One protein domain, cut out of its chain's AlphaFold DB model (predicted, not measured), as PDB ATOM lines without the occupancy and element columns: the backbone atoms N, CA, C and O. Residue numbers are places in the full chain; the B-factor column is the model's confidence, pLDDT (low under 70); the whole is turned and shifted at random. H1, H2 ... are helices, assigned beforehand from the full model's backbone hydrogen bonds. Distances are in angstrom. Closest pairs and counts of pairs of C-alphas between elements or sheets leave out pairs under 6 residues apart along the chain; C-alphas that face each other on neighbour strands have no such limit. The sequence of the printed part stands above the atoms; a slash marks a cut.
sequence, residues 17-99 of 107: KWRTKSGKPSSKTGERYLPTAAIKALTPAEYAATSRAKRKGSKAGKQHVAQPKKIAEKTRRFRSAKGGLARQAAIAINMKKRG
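What this domain is: This is residues 17 to 99 of the 107 residues of an uncharacterized protein of Balneola sp (UniProt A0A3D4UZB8). The longest helix, H3, runs along one side of a small body; by its first residues H2 and H4 pack on each other, and the short H1 lies near its second half. Residues 88 to 99, mostly H5, stick out beyond H4 as an arm that adds to the length. The printed part has 83 residues with five named helices, H1 to H5 in chain order, and no named strand; its class is all helix. The whole is loose, with a radius of gyration of the C-alphas of 14.7 A and spans of 52 by 24 by 24 A.

Where its parts are: Find C-alpha 44 at (200.694, 266.414, 146.474); from there H3, residues 44 to 59, runs 22.3 A. H2 is residues 36 to 41 and H1 residues 26 to 29. H4, residues 69 to 79, is 14.9 A long. H5, residues 86 to 97, runs 16.1 A to C-alpha 97 at (191.564, 282.936, 167.137).

How they stand to each other: Start at H3: it is close to but not clearly touching H4, about perpendicular at 81 degrees, with the closest C-alphas, Glu 46 and Ile 71, 6.8 A apart. H2 touches H4 at Ala 38 and Thr 75, the closest C-alphas, 5.5 A apart, at a steep tilt of 41 degrees, opposite ways. H1 and H3 are near each other, with 6 pairs of C-alphas within 10 A. H3 and H5 are apart. Every O i to N i+4 pair is within hydrogen-bond range in H2, H3 and H5, and 5 of 7 in H4; H1 is too short for such a pair.

The domain as a whole: The C-alphas of Gly 61 and Gly 99, the two farthest apart, are 52.9 A apart. The printed part has no cut, and no link is long. Look for pLDDT under 70 at residues 81 to 97 and residue 99.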
ATOM      1  N   LYS A  17     184.422 276.814 143.360       90.88
ATOM      2  CA  LYS A  17     185.259 276.778 142.156       90.88
ATOM      3  C   LYS A  17     185.712 275.349 141.890       90.88
ATOM      4  O   LYS A  17     186.588 274.853 142.605       90.88
ATOM      5  N   TRP A  18     185.138 274.703 140.886       92.25
ATOM      6  CA  TRP A  18     185.528 273.366 140.441       92.25
ATOM      7  C   TRP A  18     186.607 273.459 139.362       92.25
ATOM      8  O   TRP A  18     186.485 274.255 138.438       92.25
ATOM      9  N   ARG A  19     187.697 272.699 139.515       94.12
ATOM     10  CA  ARG A  19     188.830 272.699 138.573       94.12
ATOM     11  C   ARG A  19     189.690 271.445 138.725       94.12
ATOM     12  O   ARG A  19     189.491 270.637 139.631       94.12
ATOM     13  N   THR A  20     190.665 271.292 137.839       95.81
ATOM     14  CA  THR A  20     191.843 270.437 138.050       95.81
ATOM     15  C   THR A  20     192.951 271.246 138.740       95.81
ATOM     16  O   THR A  20     192.894 272.481 138.818       95.81
ATOM     17  N   LYS A  21     193.975 270.570 139.271       93.50
ATOM     18  CA  LYS A  21     195.133 271.236 139.888       93.50
ATOM     19  C   LYS A  21     195.902 272.042 138.842       93.50
ATOM     20  O   LYS A  21     196.193 273.208 139.102       93.50
ATOM     21  N   SER A  22     196.141 271.455 137.667       92.88
ATOM     22  CA  SER A  22     196.853 272.109 136.559       92.88
ATOM     23  C   SER A  22     196.037 273.163 135.805       92.88
ATOM     24  O   SER A  22     196.612 273.935 135.051       92.88
ATOM     25  N   GLY A  23     194.708 273.183 135.955       92.94
ATOM     26  CA  GLY A  23     193.821 274.027 135.146       92.94
ATOM     27  C   GLY A  23     193.553 273.480 133.739       92.94
ATOM     28  O   GLY A  23     192.685 273.992 133.041       92.94
ATOM     29  N   LYS A  24     194.234 272.400 133.333       94.12
ATOM     30  CA  LYS A  24     194.003 271.734 132.048       94.12
ATOM     31  C   LYS A  24     192.748 270.848 132.097       94.12
ATOM     32  O   LYS A  24     192.399 270.342 133.174       94.12
ATOM     33  N   PRO A  25     192.095 270.584 130.948       93.31
ATOM     34  CA  PRO A  25     190.936 269.699 130.883       93.31
ATOM     35  C   PRO A  25     191.230 268.305 131.449       93.31
ATOM     36  O   PRO A  25     192.214 267.658 131.086       93.31
ATOM     37  N   SER A  26     190.342 267.816 132.318       91.12
ATOM     38  CA  SER A  26     190.493 266.515 132.992       91.12
ATOM     39  C   SER A  26     190.432 265.324 132.021       91.12
ATOM     40  O   SER A  26     190.968 264.258 132.338       91.12
ATOM     41  N   SER A  27     189.810 265.507 130.849       88.50
ATOM     42  CA  SER A  27     189.801 264.545 129.737       88.50
ATOM     43  C   SER A  27     191.193 264.344 129.136       88.50
ATOM     44  O   SER A  27     191.558 263.218 128.830       88.50
ATOM     45  N   LYS A  28     191.996 265.410 129.043       90.12
ATOM     46  CA  LYS A  28     193.348 265.366 128.467       90.12
ATOM     47  C   LYS A  28     194.385 264.843 129.460       90.12
ATOM     48  O   LYS A  28     195.243 264.046 129.110       90.12
ATOM     49  N   THR A  29     194.321 265.286 130.715       92.19
ATOM     50  CA  THR A  29     195.371 264.977 131.708       92.19
ATOM     51  C   THR A  29     195.077 263.750 132.567       92.19
ATOM     52  O   THR A  29     195.953 263.271 133.298       92.19
ATOM     53  N   GLY A  30     193.832 263.267 132.568       91.31
ATOM     54  CA  GLY A  30     193.378 262.244 133.506       91.31
ATOM     55  C   GLY A  30     193.367 262.718 134.966       91.31
ATOM     56  O   GLY A  30     193.218 261.902 135.872       91.31
ATOM     57  N   GLU A  31     193.514 264.023 135.217       94.38
ATOM     58  CA  GLU A  31     193.416 264.601 136.557       94.38
ATOM     59  C   GLU A  31     191.984 264.570 137.076       94.38
ATOM     60  O   GLU A  31     191.016 264.583 136.311       94.38
ATOM     61  N   ARG A  32     191.821 264.527 138.397       94.25
ATOM     62  CA  ARG A  32     190.490 264.475 138.995       94.25
ATOM     63  C   ARG A  32     189.895 265.876 139.138       94.25
ATOM     64  O   ARG A  32     190.534 266.777 139.670       94.25
ATOM     65  N   TYR A  33     188.650 266.028 138.688       93.50
ATOM     66  CA  TYR A  33     187.887 267.267 138.818       93.50
ATOM     67  C   TYR A  33     187.316 267.381 140.234       93.50
ATOM     68  O   TYR A  33     186.545 266.523 140.670       93.50
ATOM     69  N   LEU A  34     187.754 268.394 140.981       92.69
ATOM     70  CA  LEU A  34     187.444 268.570 142.398       92.69
ATOM     71  C   LEU A  34     187.209 270.057 142.709       92.69
ATOM     72  O   LEU A  34     187.730 270.930 142.009       92.69
ATOM     73  N   PRO A  35     186.464 270.381 143.779       93.31
ATOM     74  CA  PRO A  35     186.388 271.755 144.246       93.31
ATOM     75  C   PRO A  35     187.771 272.213 144.726       93.31
ATOM     76  O   PRO A  35     188.519 271.456 145.347       93.31
ATOM     77  N   THR A  36     188.107 273.476 144.475       90.81
ATOM     78  CA  THR A  36     189.428 274.064 144.766       90.81
ATOM     79  C   THR A  36     189.830 273.871 146.230       90.81
ATOM     80  O   THR A  36     190.987 273.583 146.523       90.81
ATOM     81  N   ALA A  37     188.870 273.966 147.156       90.00
ATOM     82  CA  ALA A  37     189.098 273.715 148.578       90.00
ATOM     83  C   ALA A  37     189.543 272.270 148.865       90.00
ATOM     84  O   ALA A  37     190.426 272.059 149.690       90.00
ATOM     85  N   ALA A  38     188.993 271.283 148.150       92.19
ATOM     86  CA  ALA A  38     189.430 269.897 148.276       92.19
ATOM     87  C   ALA A  38     190.846 269.706 147.725       92.19
ATOM     88  O   ALA A  38     191.642 269.032 148.361       92.19
ATOM     89  N   ILE A  39     191.180 270.326 146.586       92.44
ATOM     90  CA  ILE A  39     192.536 270.250 146.012       92.44
ATOM     91  C   ILE A  39     193.571 270.797 147.000       92.44
ATOM     92  O   ILE A  39     194.605 270.171 147.193       92.44
ATOM     93  N   LYS A  40     193.270 271.923 147.661       90.31
ATOM     94  CA  LYS A  40     194.140 272.527 148.685       90.31
ATOM     95  C   LYS A  40     194.271 271.682 149.957       90.31
ATOM     96  O   LYS A  40     195.278 271.782 150.641       90.31
ATOM     97  N   ALA A  41     193.262 270.876 150.282       90.25
ATOM     98  CA  ALA A  41     193.268 270.004 151.456       90.25
ATOM     99  C   ALA A  41     193.991 268.664 151.224       90.25
ATOM    100  O   ALA A  41     194.195 267.913 152.178       90.25
ATOM    101  N   LEU A  42     194.333 268.335 149.976       91.88
ATOM    102  CA  LEU A  42     195.086 267.134 149.634       91.88
ATOM    103  C   LEU A  42     196.577 267.442 149.575       91.88
ATOM    104  O   LEU A  42     197.002 268.441 148.996       91.88
ATOM    105  N   THR A  43     197.380 266.520 150.094       95.12
ATOM    106  CA  THR A  43     198.822 266.549 149.847       95.12
ATOM    107  C   THR A  43     199.117 266.295 148.360       95.12
ATOM    108  O   THR A  43     198.306 265.678 147.652       95.12
ATOM    109  N   PRO A  44     200.289 266.718 147.847       93.81
ATOM    110  CA  PRO A  44     200.694 266.414 146.474       93.81
ATOM    111  C   PRO A  44     200.644 264.912 146.152       93.81
ATOM    112  O   PRO A  44     200.147 264.533 145.090       93.81
ATOM    113  N   ALA A  45     201.071 264.067 147.097       95.06
ATOM    114  CA  ALA A  45     201.056 262.612 146.965       95.06
ATOM    115  C   ALA A  45     199.630 262.045 146.845       95.06
ATOM    116  O   ALA A  45     199.363 261.196 145.991       95.06
ATOM    117  N   GLU A  46     198.684 262.548 147.640       95.81
ATOM    118  CA  GLU A  46     197.282 262.124 147.567       95.81
ATOM    119  C   GLU A  46     196.625 262.546 146.253       95.81
ATOM    120  O   GLU A  46     195.950 261.744 145.601       95.81
ATOM    121  N   TYR A  47     196.857 263.784 145.810       95.38
ATOM    122  CA  TYR A  47     196.340 264.243 144.522       95.38
ATOM    123  C   TYR A  47     196.897 263.405 143.355       95.38
ATOM    124  O   TYR A  47     196.163 263.023 142.434       95.38
ATOM    125  N   ALA A  48     198.185 263.056 143.415       94.88
ATOM    126  CA  ALA A  48     198.810 262.169 142.445       94.88
ATOM    127  C   ALA A  48     198.200 260.758 142.493       94.88
ATOM    128  O   ALA A  48     197.867 260.200 141.449       94.88
ATOM    129  N   ALA A  49     197.983 260.186 143.681       95.94
ATOM    130  CA  ALA A  49     197.369 258.867 143.845       95.94
ATOM    131  C   ALA A  49     195.939 258.800 143.279       95.94
ATOM    132  O   ALA A  49     195.603 257.860 142.557       95.94
ATOM    133  N   THR A  50     195.101 259.812 143.532       95.25
ATOM    134  CA  THR A  50     193.720 259.825 143.013       95.25
ATOM    135  C   THR A  50     193.664 260.032 141.496       95.25
ATOM    136  O   THR A  50     192.783 259.481 140.828       95.25
ATOM    137  N   SER A  51     194.630 260.773 140.941       94.94
ATOM    138  CA  SER A  51     194.786 260.961 139.494       94.94
ATOM    139  C   SER A  51     195.308 259.691 138.817       94.94
ATOM    140  O   SER A  51     194.768 259.284 137.793       94.94
ATOM    141  N   ARG A  52     196.280 258.991 139.422       95.31
ATOM    142  CA  ARG A  52     196.743 257.668 138.961       95.31
ATOM    143  C   ARG A  52     195.606 256.651 138.936       95.31
ATOM    144  O   ARG A  52     195.427 255.976 137.928       95.31
ATOM    145  N   ALA A  53     194.799 256.593 139.998       95.38
ATOM    146  CA  ALA A  53     193.628 255.722 140.044       95.38
ATOM    147  C   ALA A  53     192.652 256.037 138.900       95.38
ATOM    148  O   ALA A  53     192.239 255.122 138.191       95.38
ATOM    149  N   LYS A  54     192.347 257.327 138.669       93.69
ATOM    150  CA  LYS A  54     191.497 257.767 137.552       93.69
ATOM    151  C   LYS A  54     192.062 257.315 136.205       93.69
ATOM    152  O   LYS A  54     191.349 256.653 135.466       93.69
ATOM    153  N   ARG A  55     193.336 257.603 135.919       95.19
ATOM    154  CA  ARG A  55     194.004 257.196 134.671       95.19
ATOM    155  C   ARG A  55     193.947 255.688 134.452       95.19
ATOM    156  O   ARG A  55     193.593 255.259 133.361       95.19
ATOM    157  N   LYS A  56     194.233 254.891 135.489       95.06
ATOM    158  CA  LYS A  56     194.166 253.423 135.416       95.06
ATOM    159  C   LYS A  56     192.759 252.944 135.058       95.06
ATOM    160  O   LYS A  56     192.614 252.094 134.191       95.06
ATOM    161  N   GLY A  57     191.729 253.492 135.703       94.75
ATOM    162  CA  GLY A  57     190.350 253.103 135.420       94.75
ATOM    163  C   GLY A  57     189.853 253.576 134.050       94.75
ATOM    164  O   GLY A  57     189.213 252.796 133.357       94.75
ATOM    165  N   SER A  58     190.210 254.793 133.624       91.75
ATOM    166  CA  SER A  58     189.886 255.296 132.282       91.75
ATOM    167  C   SER A  58     190.570 254.482 131.182       91.75
ATOM    168  O   SER A  58     189.924 254.144 130.201       91.75
ATOM    169  N   LYS A  59     191.843 254.100 131.368       93.69
ATOM    170  CA  LYS A  59     192.552 253.198 130.443       93.69
ATOM    171  C   LYS A  59     191.884 251.820 130.363       93.69
ATOM    172  O   LYS A  59     191.909 251.197 129.315       93.69
ATOM    173  N   ALA A  60     191.264 251.371 131.452       94.88
ATOM    174  CA  ALA A  60     190.495 250.130 131.505       94.88
ATOM    175  C   ALA A  60     189.038 250.280 131.009       94.88
ATOM    176  O   ALA A  60     188.216 249.423 131.315       94.88
ATOM    177  N   GLY A  61     188.682 251.382 130.334       94.75
ATOM    178  CA  GLY A  61     187.337 251.600 129.785       94.75
ATOM    179  C   GLY A  61     186.244 251.863 130.827       94.75
ATOM    180  O   GLY A  61     185.062 251.888 130.495       94.75
ATOM    181  N   LYS A  62     186.596 252.073 132.102       94.50
ATOM    182  CA  LYS A  62     185.598 252.292 133.157       94.50
ATOM    183  C   LYS A  62     185.015 253.698 133.055       94.50
ATOM    184  O   LYS A  62     185.737 254.678 133.250       94.50
ATOM    185  N   GLN A  63     183.696 253.788 132.877       91.38
ATOM    186  CA  GLN A  63     182.959 255.055 132.918       91.38
ATOM    187  C   GLN A  63     183.166 255.770 134.263       91.38
ATOM    188  O   GLN A  63     183.458 256.967 134.308       91.38
ATOM    189  N   HIS A  64     183.091 255.025 135.372       91.06
ATOM    190  CA  HIS A  64     183.267 255.550 136.724       91.06
ATOM    191  C   HIS A  64     184.442 254.887 137.444       91.06
ATOM    192  O   HIS A  64     184.574 253.666 137.498       91.06
ATOM    193  N   VAL A  65     185.290 255.716 138.059       93.81
ATOM    194  CA  VAL A  65     186.461 255.255 138.811       93.81
ATOM    195  C   VAL A  65     186.422 255.800 140.229       93.81
ATOM    196  O   VAL A  65     186.573 257.013 140.453       93.81
ATOM    197  N   ALA A  66     186.274 254.885 141.186       92.88
ATOM    198  CA  ALA A  66     186.291 255.193 142.606       92.88
ATOM    199  C   ALA A  66     187.594 255.902 143.013       92.88
ATOM    200  O   ALA A  66     188.681 255.629 142.499       92.88
ATOM    201  N   GLN A  67     187.474 256.849 143.942       93.19
ATOM    202  CA  GLN A  67     188.642 257.429 144.599       93.19
ATOM    203  C   GLN A  67     189.185 256.442 145.639       93.19
ATOM    204  O   GLN A  67     188.385 255.746 146.268       93.19
ATOM    205  N   PRO A  68     190.506 256.415 145.887       95.25
ATOM    206  CA  PRO A  68     191.054 255.681 147.024       95.25
ATOM    207  C   PRO A  68     190.334 256.079 148.321       95.25
ATOM    208  O   PRO A  68     190.154 257.273 148.566       95.25
ATOM    209  N   LYS A  69     189.915 255.100 149.137       94.19
ATOM    210  CA  LYS A  69     188.969 255.298 150.258       94.19
ATOM    211  C   LYS A  69     189.342 256.477 151.172       94.19
ATOM    212  O   LYS A  69     188.549 257.402 151.328       94.19
ATOM    213  N   LYS A  70     190.597 256.528 151.638       92.38
ATOM    214  CA  LYS A  70     191.123 257.612 152.499       92.38
ATOM    215  C   LYS A  70     190.988 259.010 151.866       92.38
ATOM    216  O   LYS A  70     190.670 259.988 152.538       92.38
ATOM    217  N   ILE A  71     191.184 259.115 150.550       93.81
ATOM    218  CA  ILE A  71     191.068 260.375 149.796       93.81
ATOM    219  C   ILE A  71     189.594 260.715 149.548       93.81
ATOM    220  O   ILE A  71     189.190 261.879 149.627       93.81
ATOM    221  N   ALA A  72     188.769 259.704 149.274       92.00
ATOM    222  CA  ALA A  72     187.332 259.868 149.110       92.00
ATOM    223  C   ALA A  72     186.701 260.466 150.377       92.00
ATOM    224  O   ALA A  72     185.909 261.402 150.280       92.00
ATOM    225  N   GLU A  73     187.103 259.995 151.558       90.44
ATOM    226  CA  GLU A  73     186.638 260.499 152.853       90.44
ATOM    227  C   GLU A  73     187.032 261.957 153.106       90.44
ATOM    228  O   GLU A  73     186.187 262.757 153.524       90.44
ATOM    229  N   LYS A  74     188.281 262.328 152.791       90.06
ATOM    230  CA  LYS A  74     188.752 263.720 152.869       90.06
ATOM    231  C   LYS A  74     187.962 264.624 151.925       90.06
ATOM    232  O   LYS A  74     187.424 265.648 152.344       90.06
ATOM    233  N   THR A  75     187.835 264.228 150.656       90.62
ATOM    234  CA  THR A  75     187.190 265.047 149.616       90.62
ATOM    235  C   THR A  75     185.667 265.116 149.758       90.62
ATOM    236  O   THR A  75     185.065 266.124 149.384       90.62
ATOM    237  N   ARG A  76     185.017 264.091 150.330       88.44
ATOM    238  CA  ARG A  76     183.558 264.035 150.560       88.44
ATOM    239  C   ARG A  76     183.038 265.271 151.288       88.44
ATOM    240  O   ARG A  76     182.012 265.814 150.894       88.44
ATOM    241  N   ARG A  77     183.783 265.751 152.286       84.06
ATOM    242  CA  ARG A  77     183.424 266.910 153.123       84.06
ATOM    243  C   ARG A  77     183.295 268.221 152.339       84.06
ATOM    244  O   ARG A  77     182.631 269.141 152.808       84.06
ATOM    245  N   PHE A  78     183.929 268.303 151.170       86.44
ATOM    246  CA  PHE A  78     183.913 269.483 150.306       86.44
ATOM    247  C   PHE A  78     182.854 269.396 149.202       86.44
ATOM    248  O   PHE A  78     182.443 270.425 148.684       86.44
ATOM    249  N   ARG A  79     182.404 268.184 148.847       78.19
ATOM    250  CA  ARG A  79     181.464 267.956 147.735       78.19
ATOM    251  C   ARG A  79     179.990 268.070 148.135       78.19
ATOM    252  O   ARG A  79     179.149 268.261 147.266       78.19
ATOM    253  N   SER A  80     179.655 267.947 149.418       70.06
ATOM    254  CA  SER A  80     178.276 268.080 149.888       70.06
ATOM    255  C   SER A  80     177.840 269.549 149.946       70.06
ATOM    256  O   SER A  80     178.561 270.405 150.452       70.06
ATOM    257  N   ALA A  81     176.623 269.818 149.476       58.53
ATOM    258  CA  ALA A  81     175.990 271.136 149.395       58.53
ATOM    259  C   ALA A  81     175.778 271.823 150.771       58.53
ATOM    260  O   ALA A  81     175.615 273.033 150.862       58.53
ATOM    261  N   LYS A  82     175.862 271.073 151.877       53.56
ATOM    262  CA  LYS A  82     176.274 271.616 153.179       53.56
ATOM    263  C   LYS A  82     177.788 271.484 153.258       53.56
ATOM    264  O   LYS A  82     178.263 270.350 153.294       53.56
ATOM    265  N   GLY A  83     178.532 272.586 153.355       50.28
ATOM    266  CA  GLY A  83     179.969 272.593 153.673       50.28
ATOM    267  C   GLY A  83     180.275 271.964 155.043       50.28
ATOM    268  O   GLY A  83     180.631 272.660 155.992       50.28
ATOM    269  N   GLY A  84     180.103 270.645 155.151       44.81
ATOM    270  CA  GLY A  84     179.778 269.919 156.382       44.81
ATOM    271  C   GLY A  84     180.895 269.854 157.412       44.81
ATOM    272  O   GLY A  84     180.634 269.513 158.560       44.81
ATOM    273  N   LEU A  85     182.111 270.247 157.041       48.62
ATOM    274  CA  LEU A  85     183.214 270.456 157.976       48.62
ATOM    275  C   LEU A  85     184.089 271.656 157.622       48.62
ATOM    276  O   LEU A  85     184.753 272.152 158.511       48.62
ATOM    277  N   ALA A  86     184.073 272.183 156.393       48.91
ATOM    278  CA  ALA A  86     184.856 273.378 156.064       48.91
ATOM    279  C   ALA A  86     184.309 274.632 156.766       48.91
ATOM    280  O   ALA A  86     185.092 275.435 157.263       48.91
ATOM    281  N   ARG A  87     182.978 274.763 156.905       51.62
ATOM    282  CA  ARG A  87     182.382 275.835 157.716       51.62
ATOM    283  C   ARG A  87     182.636 275.599 159.204       51.62
ATOM    284  O   ARG A  87     182.973 276.546 159.889       51.62
ATOM    285  N   GLN A  88     182.552 274.358 159.694       49.81
ATOM    286  CA  GLN A  88     182.853 274.045 161.100       49.81
ATOM    287  C   GLN A  88     184.335 274.217 161.445       49.81
ATOM    288  O   GLN A  88     184.638 274.718 162.512       49.81
ATOM    289  N   ALA A  89     185.253 273.867 160.546       51.16
ATOM    290  CA  ALA A  89     186.689 274.044 160.722       51.16
ATOM    291  C   ALA A  89     187.076 275.519 160.605       51.16
ATOM    292  O   ALA A  89     187.829 276.002 161.438       51.16
ATOM    293  N   ALA A  90     186.517 276.268 159.648       54.16
ATOM    294  CA  ALA A  90     186.714 277.714 159.572       54.16
ATOM    295  C   ALA A  90     186.108 278.437 160.789       54.16
ATOM    296  O   ALA A  90     186.745 279.326 161.343       54.16
ATOM    297  N   ILE A  91     184.924 278.020 161.256       60.44
ATOM    298  CA  ILE A  91     184.323 278.509 162.504       60.44
ATOM    299  C   ILE A  91     185.205 278.134 163.699       60.44
ATOM    300  O   ILE A  91     185.494 279.009 164.498       60.44
ATOM    301  N   ALA A  92     185.691 276.897 163.812       57.81
ATOM    302  CA  ALA A  92     186.535 276.451 164.921       57.81
ATOM    303  C   ALA A  92     187.899 277.162 164.941       57.81
ATOM    304  O   ALA A  92     188.353 277.578 166.003       57.81
ATOM    305  N   ILE A  93     188.527 277.369 163.779       63.94
ATOM    306  CA  ILE A  93     189.754 278.166 163.634       63.94
ATOM    307  C   ILE A  93     189.488 279.619 164.048       63.94
ATOM    308  O   ILE A  93     190.286 280.206 164.776       63.94
ATOM    309  N   ASN A  94     188.352 280.192 163.643       66.19
ATOM    310  CA  ASN A  94     187.971 281.555 164.010       66.19
ATOM    311  C   ASN A  94     187.592 281.687 165.502       66.19
ATOM    312  O   ASN A  94     187.954 282.672 166.132       66.19
ATOM    313  N   MET A  95     186.926 280.691 166.098       62.94
ATOM    314  CA  MET A  95     186.627 280.626 167.539       62.94
ATOM    315  C   MET A  95     187.910 280.494 168.365       62.94
ATOM    316  O   MET A  95     188.039 281.169 169.381       62.94
ATOM    317  N   LYS A  96     188.890 279.706 167.893       65.12
ATOM    318  CA  LYS A  96     190.213 279.583 168.523       65.12
ATOM    319  C   LYS A  96     191.022 280.880 168.427       65.12
ATOM    320  O   LYS A  96     191.618 281.275 169.419       65.12
ATOM    321  N   LYS A  97     190.979 281.585 167.285       66.00
ATOM    322  CA  LYS A  97     191.564 282.936 167.137       66.00
ATOM    323  C   LYS A  97     190.900 283.989 168.030       66.00
ATOM    324  O   LYS A  97     191.563 284.934 168.428       66.00
ATOM    325  N   ARG A  98     189.607 283.838 168.326       74.31
ATOM    326  CA  ARG A  98     188.832 284.755 169.180       74.31
ATOM    327  C   ARG A  98     188.822 284.363 170.666       74.31
ATOM    328  O   ARG A  98     188.131 285.011 171.438       74.31
ATOM    329  N   GLY A  99     189.520 283.295 171.068       61.56
ATOM    330  CA  GLY A  99     189.563 282.834 172.464       61.56
ATOM    331  C   GLY A  99     188.240 282.275 173.015       61.56
ATOM    332  O   GLY A  99     188.115 282.065 174.218       61.56
TER     333      GLY A  99